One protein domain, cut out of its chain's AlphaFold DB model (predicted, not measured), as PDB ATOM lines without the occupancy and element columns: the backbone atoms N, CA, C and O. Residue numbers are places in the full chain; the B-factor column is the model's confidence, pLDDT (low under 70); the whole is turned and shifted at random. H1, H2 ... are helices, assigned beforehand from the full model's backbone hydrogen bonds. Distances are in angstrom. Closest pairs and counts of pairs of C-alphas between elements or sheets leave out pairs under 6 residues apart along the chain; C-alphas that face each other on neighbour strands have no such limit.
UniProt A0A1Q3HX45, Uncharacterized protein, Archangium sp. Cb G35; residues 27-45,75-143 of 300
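This is residues 27 to 45 and 75 to 143 of the 300 residues of an uncharacterized protein of Archangium sp. Cb G35 (UniProt A0A1Q3HX45). Two long helices, H1 and H4, cross as the core, with long H5 along one side and the short hairpin of H2 and H3 on the opposite side. The printed part is all helix: 88 residues with five named helices, H1 to H5 in order. It is compact, radius of gyration of the C-alphas 12.7 A, spanning 37 by 30 by 17 A.

H1, residues 27 to 43, 23.5 A long, begins at (13.893, 24.273, 53.037). H5, residues 125 to 141, 24.9 A long, ends at (14.627, 11.978, 39.484). H4 is residues 99 to 114, H2 75 to 82, H3 84 to 91.

H1 touches H4 at 36 degrees, only just steep, opposite ways; the closest C-alphas, Gly 34 and Ser 106, are 5.0 A apart. H1 touches H5 at a shallow tilt of 12 degrees, the same way; closest C-alphas Val 35 and Val 138, 6.8 A. H3 touches H4, closest C-alphas Met 86 and Thr 105, 6.0 A. Every O i to N i+4 pair is within hydrogen-bond range in H1 to H4, 12 of 13 in H5.

Residues 46 to 74 are cut out, a 27.4 A gap between C-alphas 45 and 75. No link printed whole is long. Residues 27 to 45, 75, 90 and 92 to 100 have pLDDT under 70.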
ATOM      1  N   VAL A  27      12.852  25.166  53.582       63.84
ATOM      2  CA  VAL A  27      13.893  24.273  53.037       63.84
ATOM      3  C   VAL A  27      13.300  23.300  52.019       63.84
ATOM      4  O   VAL A  27      13.872  23.113  50.945       63.84
ATOM      5  N   ILE A  28      12.131  22.724  52.323       67.44
ATOM      6  CA  ILE A  28      11.398  21.849  51.397       67.44
ATOM      7  C   ILE A  28      11.051  22.600  50.115       67.44
ATOM      8  O   ILE A  28      11.345  22.118  49.024       67.44
ATOM      9  N   ALA A  29      10.503  23.808  50.237       66.62
ATOM     10  CA  ALA A  29      10.185  24.656  49.097       66.62
ATOM     11  C   ALA A  29      11.411  25.020  48.249       66.62
ATOM     12  O   ALA A  29      11.299  25.118  47.032       66.62
ATOM     13  N   LEU A  30      12.584  25.205  48.857       69.75
ATOM     14  CA  LEU A  30      13.820  25.513  48.138       69.75
ATOM     15  C   LEU A  30      14.305  24.342  47.286       69.75
ATOM     16  O   LEU A  30      14.570  24.521  46.098       69.75
ATOM     17  N   VAL A  31      14.389  23.146  47.877       65.50
ATOM     18  CA  VAL A  31      14.820  21.951  47.144       65.50
ATOM     19  C   VAL A  31      13.774  21.591  46.093       65.50
ATOM     20  O   VAL A  31      14.109  21.504  44.919       65.50
ATOM     21  N   MET A  32      12.495  21.495  46.467       66.31
ATOM     22  CA  MET A  32      11.414  21.173  45.529       66.31
ATOM     23  C   MET A  32      11.222  22.247  44.456       66.31
ATOM     24  O   MET A  32      10.935  21.919  43.312       66.31
ATOM     25  N   GLY A  33      11.398  23.524  44.792       64.88
ATOM     26  CA  GLY A  33      11.329  24.633  43.844       64.88
ATOM     27  C   GLY A  33      12.461  24.580  42.823       64.88
ATOM     28  O   GLY A  33      12.194  24.671  41.628       64.88
ATOM     29  N   GLY A  34      13.704  24.361  43.267       63.41
ATOM     30  CA  GLY A  34      14.845  24.158  42.369       63.41
ATOM     31  C   GLY A  34      14.687  22.911  41.494       63.41
ATOM     32  O   GLY A  34      14.978  22.954  40.303       63.41
ATOM     33  N   VAL A  35      14.165  21.822  42.066       57.91
ATOM     34  CA  VAL A  35      13.914  20.555  41.363       57.91
ATOM     35  C   VAL A  35      12.814  20.697  40.338       57.91
ATOM     36  O   VAL A  35      12.991  20.235  39.225       57.91
ATOM     37  N   LEU A  36      11.696  21.339  40.670       58.84
ATOM     38  CA  LEU A  36      10.604  21.534  39.723       58.84
ATOM     39  C   LEU A  36      10.958  22.555  38.648       58.84
ATOM     40  O   LEU A  36      10.506  22.396  37.526       58.84
ATOM     41  N   LEU A  37      11.786  23.563  38.935       59.66
ATOM     42  CA  LEU A  37      12.335  24.439  37.897       59.66
ATOM     43  C   LEU A  37      13.262  23.665  36.957       59.66
ATOM     44  O   LEU A  37      13.105  23.766  35.745       59.66
ATOM     45  N   GLY A  38      14.157  22.834  37.499       51.22
ATOM     46  CA  GLY A  38      14.988  21.934  36.698       51.22
ATOM     47  C   GLY A  38      14.162  20.908  35.914       51.22
ATOM     48  O   GLY A  38      14.405  20.694  34.734       51.22
ATOM     49  N   PHE A  39      13.138  20.320  36.536       51.47
ATOM     50  CA  PHE A  39      12.290  19.278  35.961       51.47
ATOM     51  C   PHE A  39      11.301  19.822  34.935       51.47
ATOM     52  O   PHE A  39      11.133  19.194  33.903       51.47
ATOM     53  N   LEU A  40      10.659  20.972  35.158       50.34
ATOM     54  CA  LEU A  40       9.772  21.594  34.167       50.34
ATOM     55  C   LEU A  40      10.562  21.934  32.907       50.34
ATOM     56  O   LEU A  40      10.117  21.612  31.813       50.34
ATOM     57  N   VAL A  41      11.770  22.483  33.056       48.53
ATOM     58  CA  VAL A  41      12.684  22.703  31.928       48.53
ATOM     59  C   VAL A  41      13.091  21.381  31.269       48.53
ATOM     60  O   VAL A  41      13.112  21.295  30.045       48.53
ATOM     61  N   ASN A  42      13.330  20.336  32.063       42.19
ATOM     62  CA  ASN A  42      13.699  19.010  31.577       42.19
ATOM     63  C   ASN A  42      12.540  18.205  30.943       42.19
ATOM     64  O   ASN A  42      12.767  17.380  30.070       42.19
ATOM     65  N   SER A  43      11.290  18.450  31.334       37.97
ATOM     66  CA  SER A  43      10.095  17.792  30.773       37.97
ATOM     67  C   SER A  43       9.739  18.378  29.409       37.97
ATOM     68  O   SER A  43       9.229  17.683  28.542       37.97
ATOM     69  N   PHE A  44      10.087  19.648  29.173       43.47
ATOM     70  CA  PHE A  44      10.140  20.230  27.827       43.47
ATOM     71  C   PHE A  44      11.376  19.774  27.026       43.47
ATOM     72  O   PHE A  44      11.595  20.250  25.917       43.47
ATOM     73  N   ARG A  45      12.197  18.887  27.600       43.88
ATOM     74  CA  ARG A  45      13.455  18.367  27.052       43.88
ATOM     75  C   ARG A  45      13.377  16.870  26.717       43.88
ATOM     76  O   ARG A  45      14.373  16.305  26.259       43.88
ATOM     77  N   TRP A  75      10.802  31.723  52.399       68.75
ATOM     78  CA  TRP A  75      11.355  31.119  51.187       68.75
ATOM     79  C   TRP A  75      12.167  32.126  50.369       68.75
ATOM     80  O   TRP A  75      13.295  31.826  49.973       68.75
ATOM     81  N   GLN A  76      11.650  33.339  50.182       71.25
ATOM     82  CA  GLN A  76      12.369  34.412  49.504       71.25
ATOM     83  C   GLN A  76      13.661  34.775  50.245       71.25
ATOM     84  O   GLN A  76      14.725  34.853  49.631       71.25
ATOM     85  N   ALA A  77      13.603  34.921  51.572       74.88
ATOM     86  CA  ALA A  77      14.776  35.219  52.388       74.88
ATOM     87  C   ALA A  77      15.818  34.086  52.360       74.88
ATOM     88  O   ALA A  77      17.014  34.347  52.221       74.88
ATOM     89  N   ALA A  78      15.380  32.828  52.456       74.69
ATOM     90  CA  ALA A  78      16.255  31.662  52.386       74.69
ATOM     91  C   ALA A  78      16.908  31.528  51.000       74.69
ATOM     92  O   ALA A  78      18.114  31.297  50.903       74.69
ATOM     93  N   THR A  79      16.146  31.758  49.929       75.69
ATOM     94  CA  THR A  79      16.662  31.728  48.555       75.69
ATOM     95  C   THR A  79      17.648  32.865  48.312       75.69
ATOM     96  O   THR A  79      18.728  32.620  47.785       75.69
ATOM     97  N   ALA A  80      17.356  34.089  48.763       81.31
ATOM     98  CA  ALA A  80      18.290  35.214  48.676       81.31
ATOM     99  C   ALA A  80      19.594  34.957  49.444       81.31
ATOM    100  O   ALA A  80      20.668  35.352  48.990       81.31
ATOM    101  N   ARG A  81      19.514  34.265  50.586       81.12
ATOM    102  CA  ARG A  81      20.675  33.938  51.418       81.12
ATOM    103  C   ARG A  81      21.551  32.842  50.815       81.12
ATOM    104  O   ARG A  81      22.770  32.989  50.775       81.12
ATOM    105  N   TRP A  82      20.958  31.724  50.407       77.62
ATOM    106  CA  TRP A  82      21.719  30.534  50.018       77.62
ATOM    107  C   TRP A  82      21.905  30.411  48.509       77.62
ATOM    108  O   TRP A  82      22.932  29.911  48.058       77.62
ATOM    109  N   CYS A  83      20.970  30.935  47.722       83.00
ATOM    110  CA  CYS A  83      20.979  30.873  46.266       83.00
ATOM    111  C   CYS A  83      20.759  32.268  45.656       83.00
ATOM    112  O   CYS A  83      19.791  32.480  44.924       83.00
ATOM    113  N   PRO A  84      21.658  33.238  45.920       81.38
ATOM    114  CA  PRO A  84      21.449  34.645  45.570       81.38
ATOM    115  C   PRO A  84      21.234  34.873  44.071       81.38
ATOM    116  O   PRO A  84      20.439  35.726  43.688       81.38
ATOM    117  N   ARG A  85      21.884  34.079  43.208       78.25
ATOM    118  CA  ARG A  85      21.642  34.132  41.758       78.25
ATOM    119  C   ARG A  85      20.233  33.674  41.400       78.25
ATOM    120  O   ARG A  85      19.569  34.345  40.625       78.25
ATOM    121  N   MET A  86      19.751  32.592  42.008       78.12
ATOM    122  CA  MET A  86      18.379  32.126  41.803       78.12
ATOM    123  C   MET A  86      17.362  33.158  42.304       78.12
ATOM    124  O   MET A  86      16.362  33.411  41.639       78.12
ATOM    125  N   ALA A  87      17.653  33.818  43.428       76.06
ATOM    126  CA  ALA A  87      16.813  34.894  43.938       76.06
ATOM    127  C   ALA A  87      16.781  36.111  43.002       76.06
ATOM    128  O   ALA A  87      15.717  36.682  42.774       76.06
ATOM    129  N   ALA A  88      17.924  36.481  42.420       77.81
ATOM    130  CA  ALA A  88      17.985  37.536  41.414       77.81
ATOM    131  C   ALA A  88      17.174  37.177  40.155       77.81
ATOM    132  O   ALA A  88      16.517  38.049  39.600       77.81
ATOM    133  N   LEU A  89      17.168  35.904  39.741       71.44
ATOM    134  CA  LEU A  89      16.356  35.431  38.614       71.44
ATOM    135  C   LEU A  89      14.850  35.421  38.913       71.44
ATOM    136  O   LEU A  89      14.055  35.710  38.027       71.44
ATOM    137  N   GLN A  90      14.449  35.068  40.137       68.31
ATOM    138  CA  GLN A  90      13.032  34.953  40.507       68.31
ATOM    139  C   GLN A  90      12.386  36.288  40.889       68.31
ATOM    140  O   GLN A  90      11.208  36.497  40.594       68.31
ATOM    141  N   TRP A  91      13.131  37.179  41.551       70.69
ATOM    142  CA  TRP A  91      12.587  38.417  42.131       70.69
ATOM    143  C   TRP A  91      13.364  39.691  41.790       70.69
ATOM    144  O   TRP A  91      12.960  40.767  42.225       70.69
ATOM    145  N   GLY A  92      14.482  39.599  41.071       61.78
ATOM    146  CA  GLY A  92      15.220  40.771  40.602       61.78
ATOM    147  C   GLY A  92      14.755  41.247  39.224       61.78
ATOM    148  O   GLY A  92      14.023  40.551  38.527       61.78
ATOM    149  N   ASP A  93      15.267  42.403  38.791       56.97
ATOM    150  CA  ASP A  93      15.171  42.886  37.400       56.97
ATOM    151  C   ASP A  93      16.153  42.140  36.475       56.97
ATOM    152  O   ASP A  93      16.829  42.720  35.620       56.97
ATOM    153  N   ALA A  94      16.274  40.824  36.650       53.84
ATOM    154  CA  ALA A  94      16.889  39.995  35.636       53.84
ATOM    155  C   ALA A  94      15.932  40.025  34.438       53.84
ATOM    156  O   ALA A  94      14.772  39.641  34.567       53.84
ATOM    157  N   GLY A  95      16.372  40.558  33.296       53.03
ATOM    158  CA  GLY A  95      15.568  40.584  32.069       53.03
ATOM    159  C   GLY A  95      15.121  39.183  31.617       53.03
ATOM    160  O   GLY A  95      15.213  38.203  32.350       53.03
ATOM    161  N   GLN A  96      14.653  39.041  30.374       51.22
ATOM    162  CA  GLN A  96      14.350  37.707  29.838       51.22
ATOM    163  C   GLN A  96      15.619  36.840  29.829       51.22
ATOM    164  O   GLN A  96      16.511  37.038  29.009       51.22
ATOM    165  N   GLN A  97      15.702  35.907  30.776       57.91
ATOM    166  CA  GLN A  97      16.815  34.979  30.932       57.91
ATOM    167  C   GLN A  97      16.521  33.690  30.161       57.91
ATOM    168  O   GLN A  97      15.374  33.243  30.088       57.91
ATOM    169  N   GLY A  98      17.559  33.105  29.563       59.78
ATOM    170  CA  GLY A  98      17.448  31.850  28.825       59.78
ATOM    171  C   GLY A  98      17.056  30.677  29.727       59.78
ATOM    172  O   GLY A  98      17.395  30.640  30.911       59.78
ATOM    173  N   VAL A  99      16.371  29.692  29.146       64.25
ATOM    174  CA  VAL A  99      15.922  28.465  29.830       64.25
ATOM    175  C   VAL A  99      17.097  27.718  30.477       64.25
ATOM    176  O   VAL A  99      17.025  27.362  31.652       64.25
ATOM    177  N   LEU A 100      18.215  27.583  29.754       67.62
ATOM    178  CA  LEU A 100      19.446  26.961  30.253       67.62
ATOM    179  C   LEU A 100      20.029  27.712  31.461       67.62
ATOM    180  O   LEU A 100      20.545  27.096  32.392       67.62
ATOM    181  N   THR A 101      19.914  29.042  31.484       71.62
ATOM    182  CA  THR A 101      20.411  29.849  32.602       71.62
ATOM    183  C   THR A 101      19.626  29.584  33.876       71.62
ATOM    184  O   THR A 101      20.216  29.440  34.948       71.62
ATOM    185  N   VAL A 102      18.303  29.466  33.761       70.38
ATOM    186  CA  VAL A 102      17.424  29.114  34.882       70.38
ATOM    187  C   VAL A 102      17.700  27.687  35.361       70.38
ATOM    188  O   VAL A 102      17.849  27.476  36.566       70.38
ATOM    189  N   GLU A 103      17.828  26.730  34.439       74.88
ATOM    190  CA  GLU A 103      18.145  25.327  34.735       74.88
ATOM    191  C   GLU A 103      19.451  25.211  35.527       74.88
ATOM    192  O   GLU A 103      19.461  24.738  36.666       74.88
ATOM    193  N   LEU A 104      20.553  25.724  34.981       78.56
ATOM    194  CA  LEU A 104      21.868  25.565  35.595       78.56
ATOM    195  C   LEU A 104      22.026  26.386  36.873       78.56
ATOM    196  O   LEU A 104      22.690  25.936  37.804       78.56
ATOM    197  N   THR A 105      21.374  27.548  36.981       79.88
ATOM    198  CA  THR A 105      21.344  28.302  38.245       79.88
ATOM    199  C   THR A 105      20.558  27.548  39.322       79.88
ATOM    200  O   THR A 105      20.947  27.557  40.494       79.88
ATOM    201  N   SER A 106      19.494  26.835  38.938       79.88
ATOM    202  CA  SER A 106      18.755  25.954  39.848       79.88
ATOM    203  C   SER A 106      19.626  24.779  40.294       79.88
ATOM    204  O   SER A 106      19.705  24.499  41.487       79.88
ATOM    205  N   ILE A 107      20.367  24.146  39.379       82.19
ATOM    206  CA  ILE A 107      21.291  23.051  39.712       82.19
ATOM    207  C   ILE A 107      22.451  23.541  40.593       82.19
ATOM    208  O   ILE A 107      22.813  22.849  41.540       82.19
ATOM    209  N   GLN A 108      22.983  24.751  40.383       86.12
ATOM    210  CA  GLN A 108      23.959  25.379  41.293       86.12
ATOM    211  C   GLN A 108      23.395  25.551  42.709       86.12
ATOM    212  O   GLN A 108      24.095  25.305  43.696       86.12
ATOM    213  N   CYS A 109      22.125  25.949  42.820       84.19
ATOM    214  CA  CYS A 109      21.438  26.043  44.104       84.19
ATOM    215  C   CYS A 109      21.293  24.661  44.761       84.19
ATOM    216  O   CYS A 109      21.679  24.492  45.917       84.19
ATOM    217  N   ILE A 110      20.827  23.654  44.013       83.19
ATOM    218  CA  ILE A 110      20.704  22.271  44.498       83.19
ATOM    219  C   ILE A 110      22.071  21.731  44.928       83.19
ATOM    220  O   ILE A 110      22.171  21.165  46.008       83.19
ATOM    221  N   ALA A 111      23.141  21.960  44.161       88.00
ATOM    222  CA  ALA A 111      24.498  21.538  44.511       88.00
ATOM    223  C   ALA A 111      24.935  22.096  45.866       88.00
ATOM    224  O   ALA A 111      25.451  21.369  46.716       88.00
ATOM    225  N   ARG A 112      24.674  23.383  46.105       84.94
ATOM    226  CA  ARG A 112      24.993  24.019  47.382       84.94
ATOM    227  C   ARG A 112      24.180  23.437  48.539       84.94
ATOM    228  O   ARG A 112      24.717  23.285  49.630       84.94
ATOM    229  N   MET A 113      22.914  23.100  48.302       81.62
ATOM    230  CA  MET A 113      22.030  22.535  49.323       81.62
ATOM    231  C   MET A 113      22.317  21.055  49.612       81.62
ATOM    232  O   MET A 113      22.268  20.626  50.762       81.62
ATOM    233  N   CYS A 114      22.629  20.278  48.579       83.94
ATOM    234  CA  CYS A 114      22.710  18.823  48.645       83.94
ATOM    235  C   CYS A 114      24.122  18.293  48.855       83.94
ATOM    236  O   CYS A 114      24.303  17.338  49.608       83.94
ATOM    237  N   GLU A 115      25.122  18.925  48.245       87.00
ATOM    238  CA  GLU A 115      26.505  18.449  48.300       87.00
ATOM    239  C   GLU A 115      27.399  19.287  49.224       87.00
ATOM    240  O   GLU A 115      28.474  18.831  49.601       87.00
ATOM    241  N   GLN A 116      26.974  20.499  49.605       83.56
ATOM    242  CA  GLN A 116      27.720  21.377  50.525       83.56
ATOM    243  C   GLN A 116      26.862  21.898  51.701       83.56
ATOM    244  O   GLN A 116      26.932  23.091  52.032       83.56
ATOM    245  N   PRO A 117      26.032  21.048  52.345       78.44
ATOM    246  CA  PRO A 117      25.072  21.481  53.360       78.44
ATOM    247  C   PRO A 117      25.728  22.114  54.596       78.44
ATOM    248  O   PRO A 117      25.129  22.959  55.257       78.44
ATOM    249  N   GLU A 118      26.971  21.751  54.904       78.50
ATOM    250  CA  GLU A 118      27.771  22.316  55.993       78.50
ATOM    251  C   GLU A 118      28.146  23.789  55.780       78.50
ATOM    252  O   GLU A 118      28.460  24.491  56.739       78.50
ATOM    253  N   LYS A 119      28.089  24.277  54.536       78.31
ATOM    254  CA  LYS A 119      28.373  25.678  54.187       78.31
ATOM    255  C   LYS A 119      27.132  26.569  54.266       78.31
ATOM    256  O   LYS A 119      27.191  27.747  53.902       78.31
ATOM    257  N   LEU A 120      25.996  26.017  54.690       77.06
ATOM    258  CA  LEU A 120      24.751  26.751  54.855       77.06
ATOM    259  C   LEU A 120      24.653  27.305  56.274       77.06
ATOM    260  O   LEU A 120      24.396  26.594  57.245       77.06
ATOM    261  N   GLU A 121      24.823  28.612  56.399       75.44
ATOM    262  CA  GLU A 121      24.660  29.279  57.682       75.44
ATOM    263  C   GLU A 121      23.182  29.369  58.094       75.44
ATOM    264  O   GLU A 121      22.318  29.743  57.293       75.44
ATOM    265  N   GLY A 122      22.907  29.124  59.380       73.25
ATOM    266  CA  GLY A 122      21.587  29.336  59.988       73.25
ATOM    267  C   GLY A 122      20.552  28.242  59.706       73.25
ATOM    268  O   GLY A 122      19.365  28.475  59.931       73.25
ATOM    269  N   VAL A 123      20.981  27.073  59.217       71.69
ATOM    270  CA  VAL A 123      20.120  25.891  59.055       71.69
ATOM    271  C   VAL A 123      20.053  25.110  60.367       71.69
ATOM    272  O   VAL A 123      21.080  24.789  60.961       71.69
ATOM    273  N   ASP A 124      18.841  24.772  60.804       78.50
ATOM    274  CA  ASP A 124      18.618  23.877  61.942       78.50
ATOM    275  C   ASP A 124      19.095  22.440  61.606       78.50
ATOM    276  O   ASP A 124      18.769  21.934  60.525       78.50
ATOM    277  N   PRO A 125      19.817  21.737  62.503       75.88
ATOM    278  CA  PRO A 125      20.201  20.335  62.314       75.88
ATOM    279  C   PRO A 125      19.059  19.390  61.889       75.88
ATOM    280  O   PRO A 125      19.279  18.472  61.096       75.88
ATOM    281  N   VAL A 126      17.831  19.608  62.371       75.38
ATOM    282  CA  VAL A 126      16.646  18.817  61.993       75.38
ATOM    283  C   VAL A 126      16.275  19.051  60.527       75.38
ATOM    284  O   VAL A 126      16.001  18.097  59.791       75.38
ATOM    285  N   ALA A 127      16.323  20.307  60.080       75.12
ATOM    286  CA  ALA A 127      16.079  20.671  58.687       75.12
ATOM    287  C   ALA A 127      17.171  20.104  57.763       75.12
ATOM    288  O   ALA A 127      16.868  19.630  56.666       75.12
ATOM    289  N   LEU A 128      18.422  20.042  58.236       76.56
ATOM    290  CA  LEU A 128      19.541  19.437  57.508       76.56
ATOM    291  C   LEU A 128      19.300  17.946  57.200       76.56
ATOM    292  O   LEU A 128      19.564  17.480  56.092       76.56
ATOM    293  N   GLY A 129      18.759  17.188  58.161       74.94
ATOM    294  CA  GLY A 129      18.438  15.765  57.981       74.94
ATOM    295  C   GLY A 129      17.284  15.501  57.004       74.94
ATOM    296  O   GLY A 129      17.240  14.456  56.353       74.94
ATOM    297  N   GLN A 130      16.337  16.432  56.875       73.81
ATOM    298  CA  GLN A 130      15.270  16.353  55.869       73.81
ATOM    299  C   GLN A 130      15.762  16.770  54.483       73.81
ATOM    300  O   GLN A 130      15.442  16.104  53.502       73.81
ATOM    301  N   MET A 131      16.601  17.803  54.413       77.88
ATOM    302  CA  MET A 131      17.255  18.237  53.183       77.88
ATOM    303  C   MET A 131      18.041  17.096  52.532       77.88
ATOM    304  O   MET A 131      17.802  16.802  51.367       77.88
ATOM    305  N   LYS A 132      18.870  16.370  53.297       79.62
ATOM    306  CA  LYS A 132      19.600  15.193  52.786       79.62
ATOM    307  C   LYS A 132      18.680  14.136  52.164       79.62
ATOM    308  O   LYS A 132      19.016  13.565  51.133       79.62
ATOM    309  N   ARG A 133      17.509  13.885  52.763       77.75
ATOM    310  CA  ARG A 133      16.526  12.931  52.220       77.75
ATOM    311  C   ARG A 133      15.901  13.420  50.918       77.75
ATOM    312  O   ARG A 133      15.767  12.628  49.994       77.75
ATOM    313  N   MET A 134      15.555  14.704  50.835       75.75
ATOM    314  CA  MET A 134      15.050  15.288  49.590       75.75
ATOM    315  C   MET A 134      16.109  15.242  48.494       75.75
ATOM    316  O   MET A 134      15.791  14.847  47.384       75.75
ATOM    317  N   CYS A 135      17.368  15.547  48.808       81.88
ATOM    318  CA  CYS A 135      18.475  15.462  47.857       81.88
ATOM    319  C   CYS A 135      18.629  14.062  47.246       81.88
ATOM    320  O   CYS A 135      18.769  13.956  46.034       81.88
ATOM    321  N   GLY A 136      18.478  12.995  48.040       77.62
ATOM    322  CA  GLY A 136      18.448  11.630  47.501       77.62
ATOM    323  C   GLY A 136      17.265  11.364  46.557       77.62
ATOM    324  O   GLY A 136      17.406  10.625  45.590       77.62
ATOM    325  N   GLN A 137      16.102  11.990  46.779       75.06
ATOM    326  CA  GLN A 137      14.979  11.910  45.831       75.06
ATOM    327  C   GLN A 137      15.272  12.669  44.534       75.06
ATOM    328  O   GLN A 137      14.914  12.192  43.463       75.06
ATOM    329  N   VAL A 138      15.948  13.819  44.622       73.94
ATOM    330  CA  VAL A 138      16.394  14.565  43.439       73.94
ATOM    331  C   VAL A 138      17.336  13.717  42.599       73.94
ATOM    332  O   VAL A 138      17.123  13.592  41.402       73.94
ATOM    333  N   GLU A 139      18.341  13.096  43.215       73.69
ATOM    334  CA  GLU A 139      19.298  12.248  42.496       73.69
ATOM    335  C   GLU A 139      18.610  11.142  41.689       73.69
ATOM    336  O   GLU A 139      18.961  10.924  40.531       73.69
ATOM    337  N   LEU A 140      17.570  10.522  42.254       71.94
ATOM    338  CA  LEU A 140      16.758   9.517  41.563       71.94
ATOM    339  C   LEU A 140      15.929  10.105  40.410       71.94
ATOM    340  O   LEU A 140      15.795   9.474  39.368       71.94
ATOM    341  N   MET A 141      15.386  11.319  40.558       70.25
ATOM    342  CA  MET A 141      14.627  11.978  39.484       70.25
ATOM    343  C   MET A 141      15.480  12.294  38.251       70.25
ATOM    344  O   MET A 141      14.946  12.393  37.149       70.25
ATOM    345  N   PHE A 142      16.788  12.476  38.436       71.88
ATOM    346  CA  PHE A 142      17.732  12.781  37.365       71.88
ATOM    347  C   PHE A 142      18.572  11.562  36.944       71.88
ATOM    348  O   PHE A 142      19.589  11.703  36.255       71.88
ATOM    349  N   GLU A 143      18.161  10.351  37.321       71.19
ATOM    350  CA  GLU A 143      18.827   9.129  36.884       71.19
ATOM    351  C   GLU A 143      18.886   9.055  35.344       71.19
ATOM    352  O   GLU A 143      17.956   9.428  34.632       71.19
TER     353      GLU A 143